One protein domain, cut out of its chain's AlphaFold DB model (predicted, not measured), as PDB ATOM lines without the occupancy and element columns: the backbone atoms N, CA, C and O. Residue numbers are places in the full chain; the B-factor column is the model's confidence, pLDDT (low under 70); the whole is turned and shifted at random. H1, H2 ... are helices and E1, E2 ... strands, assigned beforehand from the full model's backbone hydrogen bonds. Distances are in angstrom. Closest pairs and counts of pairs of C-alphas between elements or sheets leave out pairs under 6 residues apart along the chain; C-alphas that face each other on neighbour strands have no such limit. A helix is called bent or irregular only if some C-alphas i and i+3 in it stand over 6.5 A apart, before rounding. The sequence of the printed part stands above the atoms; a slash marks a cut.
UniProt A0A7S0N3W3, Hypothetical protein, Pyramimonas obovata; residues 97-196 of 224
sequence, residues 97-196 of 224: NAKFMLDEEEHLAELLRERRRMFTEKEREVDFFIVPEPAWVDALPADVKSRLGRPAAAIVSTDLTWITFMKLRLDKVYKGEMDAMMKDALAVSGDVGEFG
ATOM      1  N   ASN A  97      78.320   0.596  98.116       93.44
ATOM      2  CA  ASN A  97      77.316   0.552  97.059       93.44
ATOM      3  C   ASN A  97      76.414   1.799  97.147       93.44
ATOM      4  O   ASN A  97      75.954   2.154  98.236       93.44
ATOM      5  N   ALA A  98      76.138   2.433  96.008       92.56
ATOM      6  CA  ALA A  98      75.303   3.623  95.928       92.56
ATOM      7  C   ALA A  98      73.887   3.368  96.461       92.56
ATOM      8  O   ALA A  98      73.356   4.212  97.174       92.56
ATOM      9  N   LYS A  99      73.311   2.181  96.217       91.00
ATOM     10  CA  LYS A  99      72.002   1.807  96.780       91.00
ATOM     11  C   LYS A  99      72.023   1.813  98.312       91.00
ATOM     12  O   LYS A  99      71.122   2.347  98.944       91.00
ATOM     13  N   PHE A 100      73.080   1.267  98.911       91.81
ATOM     14  CA  PHE A 100      73.228   1.247 100.365       91.81
ATOM     15  C   PHE A 100      73.404   2.664 100.933       91.81
ATOM     16  O   PHE A 100      72.726   3.034 101.886       91.81
ATOM     17  N   MET A 101      74.287   3.472 100.336       91.56
ATOM     18  CA  MET A 101      74.585   4.812 100.858       91.56
ATOM     19  C   MET A 101      73.454   5.818 100.650       91.56
ATOM     20  O   MET A 101      73.250   6.667 101.508       91.56
ATOM     21  N   LEU A 102      72.762   5.773  99.511       90.31
ATOM     22  CA  LEU A 102      71.857   6.847  99.092       90.31
ATOM     23  C   LEU A 102      70.373   6.512  99.274       90.31
ATOM     24  O   LEU A 102      69.576   7.443  99.394       90.31
ATOM     25  N   ASP A 103      70.015   5.222  99.285       87.50
ATOM     26  CA  ASP A 103      68.622   4.760  99.348       87.50
ATOM     27  C   ASP A 103      68.274   4.040 100.661       87.50
ATOM     28  O   ASP A 103      67.217   4.298 101.239       87.50
ATOM     29  N   GLU A 104      69.142   3.142 101.143       86.94
ATOM     30  CA  GLU A 104      68.889   2.375 102.376       86.94
ATOM     31  C   GLU A 104      69.182   3.186 103.650       86.94
ATOM     32  O   GLU A 104      68.449   3.071 104.634       86.94
ATOM     33  N   GLU A 105      70.233   4.011 103.654       87.31
ATOM     34  CA  GLU A 105      70.625   4.793 104.830       87.31
ATOM     35  C   GLU A 105      69.910   6.155 104.891       87.31
ATOM     36  O   GLU A 105      70.430   7.190 104.473       87.31
ATOM     37  N   GLU A 106      68.718   6.170 105.488       82.88
ATOM     38  CA  GLU A 106      67.901   7.384 105.642       82.88
ATOM     39  C   GLU A 106      68.569   8.461 106.522       82.88
ATOM     40  O   GLU A 106      68.451   9.657 106.255       82.88
ATOM     41  N   HIS A 107      69.341   8.064 107.542       87.12
ATOM     42  CA  HIS A 107      69.984   9.009 108.467       87.12
ATOM     43  C   HIS A 107      71.138   9.787 107.830       87.12
ATOM     44  O   HIS A 107      71.552  10.819 108.366       87.12
ATOM     45  N   LEU A 108      71.692   9.299 106.715       91.62
ATOM     46  CA  LEU A 108      72.845   9.923 106.078       91.62
ATOM     47  C   LEU A 108      72.502  11.318 105.547       91.62
ATOM     48  O   LEU A 108      73.294  12.246 105.715       91.62
ATOM     49  N   ALA A 109      71.317  11.473 104.952       90.50
ATOM     50  CA  ALA A 109      70.868  12.742 104.390       90.50
ATOM     51  C   ALA A 109      70.811  13.848 105.448       90.50
ATOM     52  O   ALA A 109      71.351  14.938 105.245       90.50
ATOM     53  N   GLU A 110      70.226  13.545 106.605       92.06
ATOM     54  CA  GLU A 110      70.111  14.502 107.704       92.06
ATOM     55  C   GLU A 110      71.456  14.788 108.368       92.06
ATOM     56  O   GLU A 110      71.776  15.950 108.613       92.06
ATOM     57  N   LEU A 111      72.307  13.773 108.561       93.38
ATOM     58  CA  LEU A 111      73.662  13.981 109.084       93.38
ATOM     59  C   LEU A 111      74.469  14.958 108.217       93.38
ATOM     60  O   LEU A 111      75.167  15.819 108.753       93.38
ATOM     61  N   LEU A 112      74.379  14.848 106.890       93.69
ATOM     62  CA  LEU A 112      75.121  15.715 105.971       93.69
ATOM     63  C   LEU A 112      74.522  17.119 105.871       93.69
ATOM     64  O   LEU A 112      75.274  18.093 105.812       93.69
ATOM     65  N   ARG A 113      73.190  17.243 105.886       93.69
ATOM     66  CA  ARG A 113      72.507  18.546 105.907       93.69
ATOM     67  C   ARG A 113      72.803  19.308 107.185       93.69
ATOM     68  O   ARG A 113      73.194  20.472 107.112       93.69
ATOM     69  N   GLU A 114      72.685  18.641 108.328       95.50
ATOM     70  CA  GLU A 114      72.984  19.243 109.622       95.50
ATOM     71  C   GLU A 114      74.463  19.604 109.711       95.50
ATOM     72  O   GLU A 114      74.805  20.720 110.094       95.50
ATOM     73  N   ARG A 115      75.358  18.719 109.247       94.19
ATOM     74  CA  ARG A 115      76.784  19.039 109.164       94.19
ATOM     75  C   ARG A 115      77.006  20.290 108.314       94.19
ATOM     76  O   ARG A 115      77.663  21.205 108.797       94.19
ATOM     77  N   ARG A 116      76.438  20.377 107.104       94.06
ATOM     78  CA  ARG A 116      76.558  21.560 106.229       94.06
ATOM     79  C   ARG A 116      76.051  22.829 106.912       94.06
ATOM     80  O   ARG A 116      76.748  23.836 106.885       94.06
ATOM     81  N   ARG A 117      74.889  22.772 107.567       95.75
ATOM     82  CA  ARG A 117      74.352  23.885 108.359       95.75
ATOM     83  C   ARG A 117      75.340  24.322 109.443       95.75
ATOM     84  O   ARG A 117      75.616  25.508 109.568       95.75
ATOM     85  N   MET A 118      75.939  23.366 110.148       95.94
ATOM     86  CA  MET A 118      76.968  23.613 111.155       95.94
ATOM     87  C   MET A 118      78.216  24.318 110.592       95.94
ATOM     88  O   MET A 118      78.861  25.074 111.315       95.94
ATOM     89  N   PHE A 119      78.592  24.055 109.335       94.56
ATOM     90  CA  PHE A 119      79.673  24.778 108.651       94.56
ATOM     91  C   PHE A 119      79.260  26.212 108.321       94.56
ATOM     92  O   PHE A 119      80.019  27.132 108.614       94.56
ATOM     93  N   THR A 120      78.044  26.404 107.806       94.62
ATOM     94  CA  THR A 120      77.483  27.732 107.522       94.62
ATOM     95  C   THR A 120      77.399  28.595 108.782       94.62
ATOM     96  O   THR A 120      77.856  29.730 108.772       94.62
ATOM     97  N   GLU A 121      76.875  28.056 109.886       96.75
ATOM     98  CA  GLU A 121      76.749  28.775 111.165       96.75
ATOM     99  C   GLU A 121      78.105  29.124 111.794       96.75
ATOM    100  O   GLU A 121      78.205  30.074 112.566       96.75
ATOM    101  N   LYS A 122      79.154  28.359 111.473       96.25
ATOM    102  CA  LYS A 122      80.528  28.592 111.941       96.25
ATOM    103  C   LYS A 122      81.390  29.355 110.934       96.25
ATOM    104  O   LYS A 122      82.589  29.468 111.174       96.25
ATOM    105  N   GLU A 123      80.812  29.809 109.820       94.69
ATOM    106  CA  GLU A 123      81.516  30.495 108.726       94.69
ATOM    107  C   GLU A 123      82.750  29.718 108.227       94.69
ATOM    108  O   GLU A 123      83.789  30.286 107.894       94.69
ATOM    109  N   ARG A 124      82.652  28.384 108.204       93.12
ATOM    110  CA  ARG A 124      83.736  27.487 107.789       93.12
ATOM    111  C   ARG A 124      83.444  26.895 106.416       93.12
ATOM    112  O   ARG A 124      82.313  26.511 106.131       93.12
ATOM    113  N   GLU A 125      84.480  26.750 105.596       91.06
ATOM    114  CA  GLU A 125      84.373  26.093 104.292       91.06
ATOM    115  C   GLU A 125      84.019  24.607 104.430       91.06
ATOM    116  O   GLU A 125      84.499  23.918 105.333       91.06
ATOM    117  N   VAL A 126      83.170  24.116 103.525       91.94
ATOM    118  CA  VAL A 126      82.750  22.713 103.492       91.94
ATOM    119  C   VAL A 126      83.915  21.847 103.011       91.94
ATOM    120  O   VAL A 126      84.434  22.029 101.914       91.94
ATOM    121  N   ASP A 127      84.302  20.886 103.845       92.94
ATOM    122  CA  ASP A 127      85.459  20.006 103.653       92.94
ATOM    123  C   ASP A 127      85.073  18.566 103.282       92.94
ATOM    124  O   ASP A 127      85.906  17.658 103.356       92.94
ATOM    125  N   PHE A 128      83.806  18.326 102.940       93.75
ATOM    126  CA  PHE A 128      83.285  17.004 102.618       93.75
ATOM    127  C   PHE A 128      82.374  17.040 101.394       93.75
ATOM    128  O   PHE A 128      81.588  17.968 101.218       93.75
ATOM    129  N   PHE A 129      82.456  15.992 100.580       93.88
ATOM    130  CA  PHE A 129      81.727  15.875  99.321       93.88
ATOM    131  C   PHE A 129      81.224  14.446  99.124       93.88
ATOM    132  O   PHE A 129      81.844  13.488  99.600       93.88
ATOM    133  N   ILE A 130      80.105  14.305  98.409       93.50
ATOM    134  CA  ILE A 130      79.656  13.013  97.880       93.50
ATOM    135  C   ILE A 130      80.125  12.912  96.432       93.50
ATOM    136  O   ILE A 130      79.840  13.787  95.617       93.50
ATOM    137  N   VAL A 131      80.807  11.815  96.116       92.81
ATOM    138  CA  VAL A 131      81.270  11.482  94.769       92.81
ATOM    139  C   VAL A 131      80.520  10.223  94.317       92.81
ATOM    140  O   VAL A 131      80.832   9.125  94.799       92.81
ATOM    141  N   PRO A 132      79.489  10.349  93.460       91.62
ATOM    142  CA  PRO A 132      78.928   9.196  92.768       91.62
ATOM    143  C   PRO A 132      79.990   8.609  91.836       91.62
ATOM    144  O   PRO A 132      80.769   9.350  91.252       91.62
ATOM    145  N   GLU A 133      80.050   7.282  91.765       91.25
ATOM    146  CA  GLU A 133      80.971   6.507  90.926       91.25
ATOM    147  C   GLU A 133      82.372   7.137  90.767       91.25
ATOM    148  O   GLU A 133      82.713   7.649  89.697       91.25
ATOM    149  N   PRO A 134      83.209   7.126  91.823       91.88
ATOM    150  CA  PRO A 134      84.521   7.756  91.758       91.88
ATOM    151  C   PRO A 134      85.417   7.089  90.708       91.88
ATOM    152  O   PRO A 134      85.555   5.863  90.698       91.88
ATOM    153  N   ALA A 135      86.111   7.878  89.885       90.56
ATOM    154  CA  ALA A 135      87.004   7.359  88.839       90.56
ATOM    155  C   ALA A 135      88.164   6.517  89.406       90.56
ATOM    156  O   ALA A 135      88.625   5.549  88.804       90.56
ATOM    157  N   TRP A 136      88.607   6.840  90.619       90.88
ATOM    158  CA  TRP A 136      89.690   6.146  91.311       90.88
ATOM    159  C   TRP A 136      89.255   4.831  91.987       90.88
ATOM    160  O   TRP A 136      90.094   4.144  92.575       90.88
ATOM    161  N   VAL A 137      87.987   4.402  91.858       90.00
ATOM    162  CA  VAL A 137      87.546   3.059  92.295       90.00
ATOM    163  C   VAL A 137      88.349   1.963  91.594       90.00
ATOM    164  O   VAL A 137      88.665   0.942  92.208       90.00
ATOM    165  N   ASP A 138      88.762   2.191  90.346       87.62
ATOM    166  CA  ASP A 138      89.599   1.266  89.580       87.62
ATOM    167  C   ASP A 138      91.064   1.219  90.042       87.62
ATOM    168  O   ASP A 138      91.779   0.278  89.700       87.62
ATOM    169  N   ALA A 139      91.504   2.130  90.908       88.56
ATOM    170  CA  ALA A 139      92.816   2.056  91.554       88.56
ATOM    171  C   ALA A 139      92.801   1.226  92.855       88.56
ATOM    172  O   ALA A 139      93.858   0.872  93.378       88.56
ATOM    173  N   LEU A 140      91.619   0.880  93.382       87.38
ATOM    174  CA  LEU A 140      91.486   0.163  94.653       87.38
ATOM    175  C   LEU A 140      91.912  -1.316  94.566       87.38
ATOM    176  O   LEU A 140      91.907  -1.912  93.479       87.38
ATOM    177  N   PRO A 141      92.210  -1.960  95.715       88.31
ATOM    178  CA  PRO A 141      92.501  -3.389  95.761       88.31
ATOM    179  C   PRO A 141      91.340  -4.221  95.199       88.31
ATOM    180  O   PRO A 141      90.167  -3.918  95.439       88.31
ATOM    181  N   ALA A 142      91.655  -5.314  94.496       86.19
ATOM    182  CA  ALA A 142      90.652  -6.206  93.901       86.19
ATOM    183  C   ALA A 142      89.662  -6.784  94.937       86.19
ATOM    184  O   ALA A 142      88.471  -6.933  94.654       86.19
ATOM    185  N   ASP A 143      90.126  -7.022  96.165       86.88
ATOM    186  CA  ASP A 143      89.301  -7.502  97.281       86.88
ATOM    187  C   ASP A 143      88.194  -6.518  97.666       86.88
ATOM    188  O   ASP A 143      87.112  -6.923  98.086       86.88
ATOM    189  N   VAL A 144      88.457  -5.216  97.533       86.75
ATOM    190  CA  VAL A 144      87.474  -4.171  97.828       86.75
ATOM    191  C   VAL A 144      86.485  -4.081  96.675       86.75
ATOM    192  O   VAL A 144      85.281  -4.127  96.900       86.75
ATOM    193  N   LYS A 145      86.980  -4.057  95.434       86.38
ATOM    194  CA  LYS A 145      86.145  -3.980  94.226       86.38
ATOM    195  C   LYS A 145      85.143  -5.123  94.111       86.38
ATOM    196  O   LYS A 145      83.998  -4.879  93.774       86.38
ATOM    197  N   SER A 146      85.555  -6.353  94.414       85.56
ATOM    198  CA  SER A 146      84.658  -7.518  94.371       85.56
ATOM    199  C   SER A 146      83.533  -7.452  95.409       85.56
ATOM    200  O   SER A 146      82.457  -8.005  95.188       85.56
ATOM    201  N   ARG A 147      83.759  -6.762  96.533       87.44
ATOM    202  CA  ARG A 147      82.751  -6.527  97.579       87.44
ATOM    203  C   ARG A 147      81.856  -5.327  97.269       87.44
ATOM    204  O   ARG A 147      80.731  -5.269  97.760       87.44
ATOM    205  N   LEU A 148      82.351  -4.371  96.484       86.19
ATOM    206  CA  LEU A 148      81.594  -3.214  96.023       86.19
ATOM    207  C   LEU A 148      80.705  -3.616  94.836       86.19
ATOM    208  O   LEU A 148      81.178  -3.815  93.722       86.19
ATOM    209  N   GLY A 149      79.395  -3.705  95.056       82.81
ATOM    210  CA  GLY A 149      78.443  -3.731  93.942       82.81
ATOM    211  C   GLY A 149      78.443  -2.378  93.222       82.81
ATOM    212  O   GLY A 149      78.375  -1.348  93.893       82.81
ATOM    213  N   ARG A 150      78.524  -2.371  91.884       85.81
ATOM    214  CA  ARG A 150      78.342  -1.157  91.068       85.81
ATOM    215  C   ARG A 150      76.843  -0.899  90.848       85.81
ATOM    216  O   ARG A 150      76.122  -1.872  90.619       85.81
ATOM    217  N   PRO A 151      76.365   0.357  90.898       91.25
ATOM    218  CA  PRO A 151      77.113   1.615  91.058       91.25
ATOM    219  C   PRO A 151      77.633   1.848  92.489       91.25
ATOM    220  O   PRO A 151      76.975   1.490  93.465       91.25
ATOM    221  N   ALA A 152      78.816   2.454  92.621       92.38
ATOM    222  CA  ALA A 152      79.429   2.785  93.912       92.38
ATOM    223  C   ALA A 152      79.276   4.278  94.230       92.38
ATOM    224  O   ALA A 152      79.206   5.104  93.325       92.38
ATOM    225  N   ALA A 153      79.250   4.628  95.512       93.62
ATOM    226  CA  ALA A 153      79.288   6.008  95.981       93.62
ATOM    227  C   ALA A 153      80.381   6.157  97.040       93.62
ATOM    228  O   ALA A 153      80.646   5.225  97.810       93.62
ATOM    229  N   ALA A 154      81.014   7.327  97.071       94.38
ATOM    230  CA  ALA A 154      82.009   7.666  98.072       94.38
ATOM    231  C   ALA A 154      81.671   8.969  98.788       94.38
ATOM    232  O   ALA A 154      81.164   9.918  98.195       94.38
ATOM    233  N   ILE A 155      82.012   9.019 100.070       95.06
ATOM    234  CA  ILE A 155      82.133  10.256 100.835       95.06
ATOM    235  C   ILE A 155      83.618  10.548 100.964       95.06
ATOM    236  O   ILE A 155      84.370   9.700 101.445       95.06
ATOM    237  N   VAL A 156      84.021  11.742 100.553       95.38
ATOM    238  CA  VAL A 156      85.412  12.201 100.570       95.38
ATOM    239  C   VAL A 156      85.505  13.411 101.488       95.38
ATOM    240  O   VAL A 156      84.664  14.305 101.406       95.38
ATOM    241  N   SER A 157      86.493  13.441 102.381       94.75
ATOM    242  CA  SER A 157      86.732  14.585 103.262       94.75
ATOM    243  C   SER A 157      88.189  14.709 103.686       94.75
ATOM    244  O   SER A 157      88.917  13.720 103.766       94.75
ATOM    245  N   THR A 158      88.609  15.931 104.004       94.81
ATOM    246  CA  THR A 158      89.920  16.215 104.605       94.81
ATOM    247  C   THR A 158      89.982  15.790 106.085       94.81
ATOM    248  O   THR A 158      91.059  15.494 106.603       94.81
ATOM    249  N   ASP A 159      88.841  15.700 106.783       95.00
ATOM    250  CA  ASP A 159      88.779  15.317 108.202       95.00
ATOM    251  C   ASP A 159      88.728  13.787 108.395       95.00
ATOM    252  O   ASP A 159      87.681  13.138 108.312       95.00
ATOM    253  N   LEU A 160      89.880  13.201 108.734       94.88
ATOM    254  CA  LEU A 160      90.034  11.760 108.988       94.88
ATOM    255  C   LEU A 160      89.246  11.259 110.211       94.88
ATOM    256  O   LEU A 160      88.854  10.084 110.266       94.88
ATOM    257  N   THR A 161      89.019  12.127 111.200       95.75
ATOM    258  CA  THR A 161      88.253  11.774 112.404       95.75
ATOM    259  C   THR A 161      86.798  11.569 112.024       95.75
ATOM    260  O   THR A 161      86.185  10.571 112.407       95.75
ATOM    261  N   TRP A 162      86.272  12.472 111.196       95.31
ATOM    262  CA  TRP A 162      84.922  12.356 110.673       95.31
ATOM    263  C   TRP A 162      84.757  11.132 109.767       95.31
ATOM    264  O   TRP A 162      83.810  10.373 109.945       95.31
ATOM    265  N   ILE A 163      85.715  10.845 108.885       96.06
ATOM    266  CA  ILE A 163      85.708   9.620 108.062       96.06
ATOM    267  C   ILE A 163      85.686   8.352 108.928       96.06
ATOM    268  O   ILE A 163      84.972   7.391 108.637       96.06
ATOM    269  N   THR A 164      86.420   8.354 110.039       95.62
ATOM    270  CA  THR A 164      86.406   7.237 110.993       95.62
ATOM    271  C   THR A 164      85.059   7.128 111.718       95.62
ATOM    272  O   THR A 164      84.548   6.022 111.876       95.62
ATOM    273  N   PHE A 165      84.435   8.252 112.083       95.06
ATOM    274  CA  PHE A 165      83.066   8.276 112.610       95.06
ATOM    275  C   PHE A 165      82.057   7.700 111.605       95.06
ATOM    276  O   PHE A 165      81.240   6.855 111.973       95.06
ATOM    277  N   MET A 166      82.165   8.068 110.326       95.00
ATOM    278  CA  MET A 166      81.311   7.522 109.267       95.00
ATOM    279  C   MET A 166      81.501   6.015 109.111       95.00
ATOM    280  O   MET A 166      80.524   5.296 108.936       95.00
ATOM    281  N   LYS A 167      82.729   5.506 109.261       94.62
ATOM    282  CA  LYS A 167      82.993   4.062 109.254       94.62
ATOM    283  C   LYS A 167      82.369   3.320 110.447       94.62
ATOM    284  O   LYS A 167      81.974   2.171 110.287       94.62
ATOM    285  N   LEU A 168      82.301   3.943 111.624       94.94
ATOM    286  CA  LEU A 168      81.652   3.355 112.804       94.94
ATOM    287  C   LEU A 168      80.124   3.389 112.706       94.94
ATOM    288  O   LEU A 168      79.459   2.536 113.280       94.94
ATOM    289  N   ARG A 169      79.566   4.387 112.009       92.00
ATOM    290  CA  ARG A 169      78.121   4.493 111.786       92.00
ATOM    291  C   ARG A 169      77.648   3.586 110.656       92.00
ATOM    292  O   ARG A 169      76.570   3.013 110.750       92.00
ATOM    293  N   LEU A 170      78.443   3.491 109.595       91.69
ATOM    294  CA  LEU A 170      78.135   2.724 108.401       91.69
ATOM    295  C   LEU A 170      78.942   1.419 108.431       91.69
ATOM    296  O   LEU A 170      80.097   1.365 108.016       91.69
ATOM    297  N   ASP A 171      78.345   0.335 108.916       84.38
ATOM    298  CA  ASP A 171      79.077  -0.924 109.119       84.38
ATOM    299  C   ASP A 171      79.624  -1.524 107.810       84.38
ATOM    300  O   ASP A 171      80.764  -2.000 107.748       84.38
ATOM    301  N   LYS A 172      78.837  -1.450 106.729       89.56
ATOM    302  CA  LYS A 172      79.089  -2.121 105.437       89.56
ATOM    303  C   LYS A 172      79.946  -1.315 104.452       89.56
ATOM    304  O   LYS A 172      79.867  -1.531 103.247       89.56
ATOM    305  N   VAL A 173      80.760  -0.387 104.945       93.75
ATOM    306  CA  VAL A 173      81.584   0.488 104.094       93.75
ATOM    307  C   VAL A 173      83.066   0.146 104.160       93.75
ATOM    308  O   VAL A 173      83.563  -0.376 105.162       93.75
ATOM    309  N   TYR A 174      83.797   0.494 103.112       94.00
ATOM    310  CA  TYR A 174      85.251   0.482 103.108       94.00
ATOM    311  C   TYR A 174      85.781   1.868 103.480       94.00
ATOM    312  O   TYR A 174      85.348   2.863 102.907       94.00
ATOM    313  N   LYS A 175      86.712   1.928 104.435       95.00
ATOM    314  CA  LYS A 175      87.477   3.142 104.743       95.00
ATOM    315  C   LYS A 175      88.827   3.041 104.042       95.00
ATOM    316  O   LYS A 175      89.504   2.026 104.197       95.00
ATOM    317  N   GLY A 176      89.237   4.113 103.381       93.56
ATOM    318  CA  GLY A 176      90.605   4.275 102.912       93.56
ATOM    319  C   GLY A 176      91.058   5.723 103.013       93.56
ATOM    320  O   GLY A 176      90.321   6.609 103.449       93.56
ATOM    321  N   GLU A 177      92.315   5.936 102.662       94.62
ATOM    322  CA  GLU A 177      92.961   7.239 102.658       94.62
ATOM    323  C   GLU A 177      93.753   7.351 101.355       94.62
ATOM    324  O   GLU A 177      94.237   6.342 100.834       94.62
ATOM    325  N   MET A 178      93.831   8.554 100.798       93.44
ATOM    326  CA  MET A 178      94.559   8.833  99.565       93.44
ATOM    327  C   MET A 178      95.221  10.200  99.636       93.44
ATOM    328  O   MET A 178      94.639  11.150 100.156       93.44
ATOM    329  N   ASP A 179      96.409  10.298  99.055       93.56
ATOM    330  CA  ASP A 179      97.078  11.570  98.822       93.56
ATOM    331  C   ASP A 179      96.854  11.944  97.358       93.56
ATOM    332  O   ASP A 179      97.313  11.251  96.449       93.56
ATOM    333  N   ALA A 180      96.074  12.995  97.124       89.88
ATOM    334  CA  ALA A 180      95.649  13.384  95.784       89.88
ATOM    335  C   ALA A 180      95.366  14.885  95.698       89.88
ATOM    336  O   ALA A 180      95.164  15.576  96.706       89.88
ATOM    337  N   MET A 181      95.327  15.404  94.472       90.94
ATOM    338  CA  MET A 181      94.765  16.728  94.233       90.94
ATOM    339  C   MET A 181      93.249  16.703  94.441       90.94
ATOM    340  O   MET A 181      92.598  15.676  94.256       90.94
ATOM    341  N   MET A 182      92.664  17.859  94.772       87.81
ATOM    342  CA  MET A 182      91.212  17.981  94.949       87.81
ATOM    343  C   MET A 182      90.435  17.514  93.706       87.81
ATOM    344  O   MET A 182      89.390  16.891  93.841       87.81
ATOM    345  N   LYS A 183      90.953  17.787  92.501       88.44
ATOM    346  CA  LYS A 183      90.321  17.372  91.239       88.44
ATOM    347  C   LYS A 183      90.283  15.851  91.091       88.44
ATOM    348  O   LYS A 183      89.236  15.308  90.769       88.44
ATOM    349  N   ASP A 184      91.393  15.182  91.390       89.44
ATOM    350  CA  ASP A 184      91.511  13.730  91.243       89.44
ATOM    351  C   ASP A 184      90.707  12.991  92.317       89.44
ATOM    352  O   ASP A 184      90.041  12.000  92.028       89.44
ATOM    353  N   ALA A 185      90.715  13.499  93.555       88.81
ATOM    354  CA  ALA A 185      89.943  12.930  94.659       88.81
ATOM    355  C   ALA A 185      88.424  13.012  94.420       88.81
ATOM    356  O   ALA A 185      87.678  12.128  94.840       88.81
ATOM    357  N   LEU A 186      87.970  14.063  93.732       90.38
ATOM    358  CA  LEU A 186      86.556  14.343  93.477       90.38
ATOM    359  C   LEU A 186      86.105  13.954  92.058       90.38
ATOM    360  O   LEU A 186      85.003  14.317  91.650       90.38
ATOM    361  N   ALA A 187      86.938  13.227  91.310       89.56
ATOM    362  CA  ALA A 187      86.637  12.814  89.944       89.56
ATOM    363  C   ALA A 187      85.485  11.794  89.899       89.56
ATOM    364  O   ALA A 187      85.587  10.700  90.459       89.56
ATOM    365  N   VAL A 188      84.413  12.152  89.189       89.31
ATOM    366  CA  VAL A 188      83.229  11.320  88.922       89.31
ATOM    367  C   VAL A 188      83.399  10.633  87.565       89.31
ATOM    368  O   VAL A 188      83.771  11.282  86.590       89.31
ATOM    369  N   SER A 189      83.143   9.326  87.491       85.38
ATOM    370  CA  SER A 189      83.185   8.548  86.242       85.38
ATOM    371  C   SER A 189      81.811   8.363  85.598       85.38
ATOM    372  O   SER A 189      81.750   8.095  84.399       85.38
ATOM    373  N   GLY A 190      80.728   8.453  86.371       80.62
ATOM    374  CA  GLY A 190      79.380   8.165  85.896       80.62
ATOM    375  C   GLY A 190      78.298   8.556  86.897       80.62
ATOM    376  O   GLY A 190      78.576   8.958  88.031       80.62
ATOM    377  N   ASP A 191      77.050   8.440  86.452       80.56
ATOM    378  CA  ASP A 191      75.883   8.783  87.250       80.56
ATOM    379  C   ASP A 191      75.353   7.597  88.045       80.56
ATOM    380  O   ASP A 191      75.246   6.459  87.581       80.56
ATOM    381  N   VAL A 192      74.910   7.899  89.261       80.38
ATOM    382  CA  VAL A 192      74.089   6.971  90.027       80.38
ATOM    383  C   VAL A 192      72.672   7.036  89.464       80.38
ATOM    384  O   VAL A 192      72.023   8.078  89.547       80.38
ATOM    385  N   GLY A 193      72.209   5.924  88.888       78.81
ATOM    386  CA  GLY A 193      70.862   5.799  88.330       78.81
ATOM    387  C   GLY A 193      69.740   6.083  89.338       78.81
ATOM    388  O   GLY A 193      69.958   6.234  90.540       78.81
ATOM    389  N   GLU A 194      68.506   6.146  88.842       79.62
ATOM    390  CA  GLU A 194      67.340   6.420  89.679       79.62
ATOM    391  C   GLU A 194      67.018   5.230  90.594       79.62
ATOM    392  O   GLU A 194      66.932   4.079  90.159       79.62
ATOM    393  N   PHE A 195      66.824   5.510  91.884       82.06
ATOM    394  CA  PHE A 195      66.374   4.506  92.842       82.06
ATOM    395  C   PHE A 195      64.848   4.445  92.852       82.06
ATOM    396  O   PHE A 195      64.176   5.459  93.042       82.06
ATOM    397  N   GLY A 196      64.298   3.245  92.659       76.31
ATOM    398  CA  GLY A 196      62.862   3.010  92.766       76.31
ATOM    399  C   GLY A 196      62.384   3.077  94.216       76.31
ATOM    400  O   GLY A 196      63.015   2.528  95.123       76.31
TER     401      GLY A 196
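This is residues 97 to 196 of the 224 residues of the protein "Hypothetical protein" of Pyramimonas obovata (UniProt A0A7S0N3W3). A ribbon of two antiparallel strands, E1 and E2, runs through the middle, with H1 at one end of it and H5 and the separate strand E3 over to the side of E2. The long helix H2 reaches toward one end of the longest axis, the short helix H4 lies toward the other, and residues 186 to 196 make a tail after H6. The printed part has 100 residues, with six named helices and three named strands in the order H1 H2 E1 H3 H4 E2 H5 E3 H6; the class is mixed, helices and strands. It is compact, with a radius of gyration of the C-alphas of 13.7 A, and spans 40 by 34 by 25 A.

Start at H1, residues 98 to 104, and go on to H2, residues 106 to 121: they only just touch, and only at the corner by their link, with 3 pairs of C-alphas within 8 A, the closest those of Met 101 and Leu 108 at 7.5 A, and they stand about perpendicular at 77 degrees. H2 and E1, residues 128 to 132, are near each other. Look next at E2, residues 152 to 157, antiparallel to E1 at 164 degrees; N 131 and O 154 are within hydrogen-bond range at 2.8 A, N 156 and O 129 at 2.9 A. The closest C-alphas of H1 and E2 are those of Ala 98 and Ala 153, 4.6 A apart. H3, residues 135 to 139, is close to but not clearly touching H4, residues 142 to 147; Val 137 and Lys 145 have their closest C-alphas, 7.4 A apart. H5, residues 160 to 169, comes closest to E3, residues 174 to 180, at the C-alphas of Lys 167 and Lys 175, 6.4 A. E3 pairs with no named strand, but E2 and E3 are near each other. H6, residues 182 to 185, is close to but not clearly touching H3, the closest C-alphas being those of Trp 136 and Ala 185 at 7.6 A. Every O i to N i+4 pair is within hydrogen-bond range in H5, against 2 of 3 in H1, 11 of 12 in H2, 1 of 2 in H4 and 0 of 1 in H3, where 1 of 2 O i to N i+3 pairs is; H6 is too short for such a pair.

Find C-alpha 98 at (75.303, 3.623, 95.928), where H1 begins. H2 runs 23.8 A to C-alpha 121 at (76.749, 28.775, 111.165). E1 is 13.3 A long, E2 16.7 A, H5 14.2 A and E3 18.1 A. H3 is irregular, only just: C-alphas 135 and 138 are 6.7 A apart. H6 ends at C-alpha 185, (89.943, 12.930, 94.659).

The two C-alphas farthest apart are those of Glu 121 and Ala 142, 41.4 A. The printed part has no cut and no long link. Its mean pLDDT is 90.7, and no printed residue is under 70.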